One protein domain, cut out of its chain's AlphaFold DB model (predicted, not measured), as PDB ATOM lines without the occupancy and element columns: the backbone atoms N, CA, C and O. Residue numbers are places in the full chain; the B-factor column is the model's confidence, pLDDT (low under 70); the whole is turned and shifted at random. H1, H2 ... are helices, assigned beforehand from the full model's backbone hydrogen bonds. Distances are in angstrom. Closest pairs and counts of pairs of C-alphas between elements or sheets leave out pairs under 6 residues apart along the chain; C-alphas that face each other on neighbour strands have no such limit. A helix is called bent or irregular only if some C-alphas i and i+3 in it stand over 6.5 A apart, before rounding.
ATOM      1  N   GLU A  46       6.200 -58.698   1.835       72.94
ATOM      2  CA  GLU A  46       6.936 -57.992   0.779       72.94
ATOM      3  C   GLU A  46       6.679 -56.478   0.812       72.94
ATOM      4  O   GLU A  46       7.618 -55.678   0.733       72.94
ATOM      5  N   ALA A  47       5.430 -56.050   1.040       77.00
ATOM      6  CA  ALA A  47       5.109 -54.634   1.213       77.00
ATOM      7  C   ALA A  47       5.839 -54.021   2.419       77.00
ATOM      8  O   ALA A  47       6.325 -52.890   2.339       77.00
ATOM      9  N   SER A  48       5.970 -54.758   3.526       80.62
ATOM     10  CA  SER A  48       6.686 -54.294   4.718       80.62
ATOM     11  C   SER A  48       8.193 -54.145   4.474       80.62
ATOM     12  O   SER A  48       8.806 -53.179   4.941       80.62
ATOM     13  N   LYS A  49       8.784 -55.042   3.676       82.62
ATOM     14  CA  LYS A  49      10.199 -55.014   3.290       82.62
ATOM     15  C   LYS A  49      10.504 -53.836   2.367       82.62
ATOM     16  O   LYS A  49      11.448 -53.087   2.630       82.62
ATOM     17  N   VAL A  50       9.666 -53.617   1.349       85.31
ATOM     18  CA  VAL A  50       9.759 -52.459   0.445       85.31
ATOM     19  C   VAL A  50       9.543 -51.152   1.211       85.31
ATOM     20  O   VAL A  50      10.323 -50.215   1.054       85.31
ATOM     21  N   ALA A  51       8.552 -51.092   2.106       86.00
ATOM     22  CA  ALA A  51       8.319 -49.922   2.952       86.00
ATOM     23  C   ALA A  51       9.502 -49.643   3.898       86.00
ATOM     24  O   ALA A  51       9.865 -48.484   4.115       86.00
ATOM     25  N   GLY A  52      10.129 -50.687   4.446       84.12
ATOM     26  CA  GLY A  52      11.320 -50.573   5.286       84.12
ATOM     27  C   GLY A  52      12.525 -50.001   4.536       84.12
ATOM     28  O   GLY A  52      13.216 -49.129   5.065       84.12
ATOM     29  N   GLU A  53      12.747 -50.451   3.303       83.94
ATOM     30  CA  GLU A  53      13.820 -49.973   2.426       83.94
ATOM     31  C   GLU A  53      13.574 -48.532   1.954       83.94
ATOM     32  O   GLU A  53      14.426 -47.662   2.138       83.94
ATOM     33  N   ALA A  54      12.361 -48.230   1.487       86.00
ATOM     34  CA  ALA A  54      11.960 -46.876   1.112       86.00
ATOM     35  C   ALA A  54      12.102 -45.888   2.283       86.00
ATOM     36  O   ALA A  54      12.609 -44.780   2.115       86.00
ATOM     37  N   ARG A  55      11.724 -46.290   3.505       87.94
ATOM     38  CA  ARG A  55      11.858 -45.444   4.703       87.94
ATOM     39  C   ARG A  55      13.314 -45.126   5.040       87.94
ATOM     40  O   ARG A  55      13.584 -44.029   5.530       87.94
ATOM     41  N   ARG A  56      14.240 -46.066   4.816       88.69
ATOM     42  CA  ARG A  56      15.681 -45.822   4.986       88.69
ATOM     43  C   ARG A  56      16.172 -44.801   3.965       88.69
ATOM     44  O   ARG A  56      16.725 -43.783   4.365       88.69
ATOM     45  N   GLN A  57      15.860 -45.009   2.687       86.00
ATOM     46  CA  GLN A  57      16.268 -44.108   1.603       86.00
ATOM     47  C   GLN A  57      15.713 -42.688   1.772       86.00
ATOM     48  O   GLN A  57      16.447 -41.713   1.620       86.00
ATOM     49  N   VAL A  58      14.442 -42.552   2.165       87.38
ATOM     50  CA  VAL A  58      13.818 -41.245   2.430       87.38
ATOM     51  C   VAL A  58      14.479 -40.537   3.607       87.38
ATOM     52  O   VAL A  58      14.674 -39.326   3.550       87.38
ATOM     53  N   ARG A  59      14.830 -41.251   4.681       87.12
ATOM     54  CA  ARG A  59      15.461 -40.639   5.858       87.12
ATOM     55  C   ARG A  59      16.881 -40.166   5.568       87.12
ATOM     56  O   ARG A  59      17.224 -39.057   5.969       87.12
ATOM     57  N   ASP A  60      17.647 -40.957   4.828       87.44
ATOM     58  CA  ASP A  60      18.972 -40.580   4.345       87.44
ATOM     59  C   ASP A  60      18.916 -39.351   3.435       87.44
ATOM     60  O   ASP A  60      19.663 -38.394   3.637       87.44
ATOM     61  N   LEU A  61      17.995 -39.348   2.464       84.19
ATOM     62  CA  LEU A  61      17.789 -38.212   1.571       84.19
ATOM     63  C   LEU A  61      17.346 -36.973   2.353       84.19
ATOM     64  O   LEU A  61      17.926 -35.913   2.182       84.19
ATOM     65  N   THR A  62      16.380 -37.109   3.264       87.19
ATOM     66  CA  THR A  62      15.880 -35.991   4.081       87.19
ATOM     67  C   THR A  62      16.980 -35.399   4.961       87.19
ATOM     68  O   THR A  62      17.044 -34.181   5.085       87.19
ATOM     69  N   GLY A  63      17.858 -36.225   5.543       81.75
ATOM     70  CA  GLY A  63      19.019 -35.749   6.301       81.75
ATOM     71  C   GLY A  63      19.956 -34.912   5.430       81.75
ATOM     72  O   GLY A  63      20.180 -33.739   5.715       81.75
ATOM     73  N   ARG A  64      20.394 -35.473   4.294       77.56
ATOM     74  CA  ARG A  64      21.302 -34.797   3.348       77.56
ATOM     75  C   ARG A  64      20.687 -33.527   2.749       77.56
ATOM     76  O   ARG A  64      21.339 -32.490   2.676       77.56
ATOM     77  N   THR A  65      19.416 -33.581   2.355       76.75
ATOM     78  CA  THR A  65      18.668 -32.448   1.802       76.75
ATOM     79  C   THR A  65      18.445 -31.363   2.848       76.75
ATOM     80  O   THR A  65      18.578 -30.194   2.516       76.75
ATOM     81  N   ARG A  66      18.150 -31.700   4.109       80.62
ATOM     82  CA  ARG A  66      17.955 -30.708   5.178       80.62
ATOM     83  C   ARG A  66      19.231 -29.927   5.470       80.62
ATOM     84  O   ARG A  66      19.169 -28.702   5.575       80.62
ATOM     85  N   ASP A  67      20.366 -30.614   5.552       72.38
ATOM     86  CA  ASP A  67      21.664 -29.980   5.794       72.38
ATOM     87  C   ASP A  67      22.058 -29.058   4.626       72.38
ATOM     88  O   ASP A  67      22.575 -27.957   4.827       72.38
ATOM     89  N   GLN A  68      21.712 -29.452   3.396       68.38
ATOM     90  CA  GLN A  68      22.008 -28.697   2.180       68.38
ATOM     91  C   GLN A  68      21.010 -27.565   1.872       68.38
ATOM     92  O   GLN A  68      21.408 -26.542   1.315       68.38
ATOM     93  N   LEU A  69      19.734 -27.699   2.252       66.00
ATOM     94  CA  LEU A  69      18.743 -26.613   2.205       66.00
ATOM     95  C   LEU A  69      19.091 -25.542   3.232       66.00
ATOM     96  O   LEU A  69      19.102 -24.363   2.893       66.00
ATOM     97  N   THR A  70      19.434 -25.951   4.459       70.75
ATOM     98  CA  THR A  70      19.763 -25.019   5.547       70.75
ATOM     99  C   THR A  70      20.978 -24.159   5.181       70.75
ATOM    100  O   THR A  70      20.961 -22.953   5.440       70.75
ATOM    101  N   SER A  71      21.978 -24.715   4.481       65.94
ATOM    102  CA  SER A  71      23.148 -23.952   4.016       65.94
ATOM    103  C   SER A  71      22.893 -23.063   2.782       65.94
ATOM    104  O   SER A  71      23.628 -22.100   2.576       65.94
ATOM    105  N   GLN A  72      21.824 -23.300   2.009       62.06
ATOM    106  CA  GLN A  72      21.475 -22.540   0.790       62.06
ATOM    107  C   GLN A  72      20.297 -21.555   0.959       62.06
ATOM    108  O   GLN A  72      19.805 -20.976  -0.014       62.06
ATOM    109  N   THR A  73      19.853 -21.320   2.196       60.22
ATOM    110  CA  THR A  73      18.585 -20.633   2.509       60.22
ATOM    111  C   THR A  73      18.517 -19.156   2.085       60.22
ATOM    112  O   THR A  73      17.421 -18.629   1.926       60.22
ATOM    113  N   ARG A  74      19.640 -18.448   1.876       62.34
ATOM    114  CA  ARG A  74      19.596 -17.018   1.489       62.34
ATOM    115  C   ARG A  74      19.295 -16.810  -0.001       62.34
ATOM    116  O   ARG A  74      18.360 -16.093  -0.321       62.34
ATOM    117  N   HIS A  75      19.987 -17.508  -0.901       62.19
ATOM    118  CA  HIS A  75      19.817 -17.324  -2.353       62.19
ATOM    119  C   HIS A  75      18.534 -17.945  -2.929       62.19
ATOM    120  O   HIS A  75      18.043 -17.506  -3.966       62.19
ATOM    121  N   GLN A  76      17.967 -18.960  -2.273       62.09
ATOM    122  CA  GLN A  76      16.700 -19.568  -2.705       62.09
ATOM    123  C   GLN A  76      15.472 -18.781  -2.229       62.09
ATOM    124  O   GLN A  76      14.413 -18.874  -2.844       62.09
ATOM    125  N   LYS A  77      15.612 -17.981  -1.164       72.00
ATOM    126  CA  LYS A  77      14.517 -17.171  -0.624       72.00
ATOM    127  C   LYS A  77      14.157 -16.016  -1.554       72.00
ATOM    128  O   LYS A  77      12.976 -15.822  -1.812       72.00
ATOM    129  N   ASP A  78      15.154 -15.333  -2.110       72.38
ATOM    130  CA  ASP A  78      14.934 -14.221  -3.046       72.38
ATOM    131  C   ASP A  78      14.215 -14.709  -4.315       72.38
ATOM    132  O   ASP A  78      13.166 -14.187  -4.679       72.38
ATOM    133  N   ARG A  79      14.663 -15.839  -4.885       73.25
ATOM    134  CA  ARG A  79      14.006 -16.514  -6.024       73.25
ATOM    135  C   ARG A  79      12.545 -16.886  -5.743       73.25
ATOM    136  O   ARG A  79      11.697 -16.778  -6.624       73.25
ATOM    137  N   ALA A  80      12.253 -17.363  -4.532       76.50
ATOM    138  CA  ALA A  80      10.898 -17.738  -4.136       76.50
ATOM    139  C   ALA A  80       9.991 -16.510  -3.951       76.50
ATOM    140  O   ALA A  80       8.820 -16.557  -4.321       76.50
ATOM    141  N   VAL A  81      10.528 -15.414  -3.408       86.00
ATOM    142  CA  VAL A  81       9.802 -14.146  -3.250       86.00
ATOM    143  C   VAL A  81       9.485 -13.531  -4.612       86.00
ATOM    144  O   VAL A  81       8.343 -13.125  -4.832       86.00
ATOM    145  N   ASP A  82      10.442 -13.527  -5.539       82.88
ATOM    146  CA  ASP A  82      10.241 -13.002  -6.894       82.88
ATOM    147  C   ASP A  82       9.193 -13.816  -7.664       82.88
ATOM    148  O   ASP A  82       8.275 -13.250  -8.262       82.88
ATOM    149  N   GLY A  83       9.253 -15.149  -7.569       86.50
ATOM    150  CA  GLY A  83       8.241 -16.028  -8.157       86.50
ATOM    151  C   GLY A  83       6.847 -15.822  -7.558       86.50
ATOM    152  O   GLY A  83       5.857 -15.775  -8.287       86.50
ATOM    153  N   LEU A  84       6.754 -15.641  -6.235       86.44
ATOM    154  CA  LEU A  84       5.479 -15.380  -5.564       86.44
ATOM    155  C   LEU A  84       4.890 -14.024  -5.971       86.44
ATOM    156  O   LEU A  84       3.674 -13.898  -6.120       86.44
ATOM    157  N   ARG A  85       5.741 -13.014  -6.176       86.38
ATOM    158  CA  ARG A  85       5.326 -11.680  -6.614       86.38
ATOM    159  C   ARG A  85       4.812 -11.697  -8.052       86.38
ATOM    160  O   ARG A  85       3.740 -11.157  -8.298       86.38
ATOM    161  N   ALA A  86       5.507 -12.392  -8.953       87.56
ATOM    162  CA  ALA A  86       5.059 -12.595 -10.330       87.56
ATOM    163  C   ALA A  86       3.712 -13.338 -10.394       87.56
ATOM    164  O   ALA A  86       2.794 -12.908 -11.086       87.56
ATOM    165  N   LEU A  87       3.553 -14.401  -9.599       87.06
ATOM    166  CA  LEU A  87       2.295 -15.147  -9.521       87.06
ATOM    167  C   LEU A  87       1.145 -14.301  -8.951       87.06
ATOM    168  O   LEU A  87       0.005 -14.419  -9.394       87.06
ATOM    169  N   SER A  88       1.436 -13.448  -7.966       88.38
ATOM    170  CA  SER A  88       0.439 -12.557  -7.361       88.38
ATOM    171  C   SER A  88      -0.075 -11.518  -8.357       88.38
ATOM    172  O   SER A  88      -1.266 -11.209  -8.344       88.38
ATOM    173  N   GLU A  89       0.800 -11.002  -9.220       90.25
ATOM    174  CA  GLU A  89       0.435 -10.058 -10.281       90.25
ATOM    175  C   GLU A  89      -0.471 -10.726 -11.328       90.25
ATOM    176  O   GLU A  89      -1.513 -10.183 -11.694       90.25
ATOM    177  N   GLU A  90      -0.149 -11.961 -11.722       84.31
ATOM    178  CA  GLU A  90      -0.951 -12.744 -12.668       84.31
ATOM    179  C   GLU A  90      -2.349 -13.061 -12.111       84.31
ATOM    180  O   GLU A  90      -3.369 -12.826 -12.760       84.31
ATOM    181  N   LEU A  91      -2.421 -13.521 -10.858       79.75
ATOM    182  CA  LEU A  91      -3.692 -13.789 -10.181       79.75
ATOM    183  C   LEU A  91      -4.532 -12.518 -10.016       79.75
ATOM    184  O   LEU A  91      -5.755 -12.568 -10.155       79.75
ATOM    185  N   ARG A  92      -3.894 -11.372  -9.736       84.31
ATOM    186  CA  ARG A  92      -4.579 -10.074  -9.659       84.31
ATOM    187  C   ARG A  92      -5.174  -9.693 -11.015       84.31
ATOM    188  O   ARG A  92      -6.334  -9.288 -11.051       84.31
ATOM    189  N   SER A  93      -4.419  -9.876 -12.095       80.31
ATOM    190  CA  SER A  93      -4.854  -9.626 -13.474       80.31
ATOM    191  C   SER A  93      -6.048 -10.508 -13.871       80.31
ATOM    192  O   SER A  93      -7.070 -10.009 -14.359       80.31
ATOM    193  N   MET A  94      -5.987 -11.808 -13.560       71.50
ATOM    194  CA  MET A  94      -7.087 -12.750 -13.799       71.50
ATOM    195  C   MET A  94      -8.336 -12.404 -12.984       71.50
ATOM    196  O   MET A  94      -9.436 -12.405 -13.532       71.50
ATOM    197  N   ALA A  95      -8.181 -12.058 -11.702       76.38
ATOM    198  CA  ALA A  95      -9.294 -11.679 -10.831       76.38
ATOM    199  C   ALA A  95      -9.955 -10.361 -11.263       76.38
ATOM    200  O   ALA A  95     -11.175 -10.243 -11.198       76.38
ATOM    201  N   SER A  96      -9.180  -9.389 -11.758       70.69
ATOM    202  CA  SER A  96      -9.753  -8.181 -12.368       70.69
ATOM    203  C   SER A  96     -10.464  -8.453 -13.698       70.69
ATOM    204  O   SER A  96     -11.324  -7.675 -14.098       70.69
TER     205      SER A  96
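This is residues 46 to 96 of the 174 residues of an uncharacterized protein of Jiangella asiatica (UniProt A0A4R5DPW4). Two long helices, H1 and then H2, meet at their ends in a wide, open V, with a single residue, Gln 72, at the corner between them. The two arms fold back on nothing and nothing fills the space between them: residues 46 to 96 stand free. The printed part has 51 residues with two named helices, in the order H1, H2, and no named strand; its class is all helix. The whole is extended, with a radius of gyration of the C-alphas of 18.7 A, and flat, its C-alphas spanning 54 by 28 by 6 A along the three main axes.

H1, residues 46 to 71, comes first, and a tight link of one residue joins it to H2, residues 73 to 96. H1 and H2 meet only through their link. They form no hairpin. In H1 every pair of O i and N i+4 is within hydrogen-bond range, and in H2 17 of 20 such pairs are. Neither helix is bent or irregular.

H1 begins at Glu 46, with its C-alpha at (6.936, -57.992, 0.779), and measures 37.8 A from there to the C-alpha of Ser 71 at (23.148, -23.952, 4.016). It is the longest helix by residues, with 26. H2 has 24 residues and measures 34.3 A from the C-alpha of Thr 73 to that of Ser 96, which is at (-9.753, -8.181, -12.368).

The C-alphas of Glu 46 and Ser 96, the first and last printed residues, are the two farthest apart in the domain, at 54.2 A. The printed part has no cut, and its one link is tight. The mean pLDDT of the printed part is 78.9; eight residues of this model are under 70, namely residues 68 to 69 and 71 to 76, of which 68 to 69 and 71 belong to H1 and 73 to 76 belong to H2.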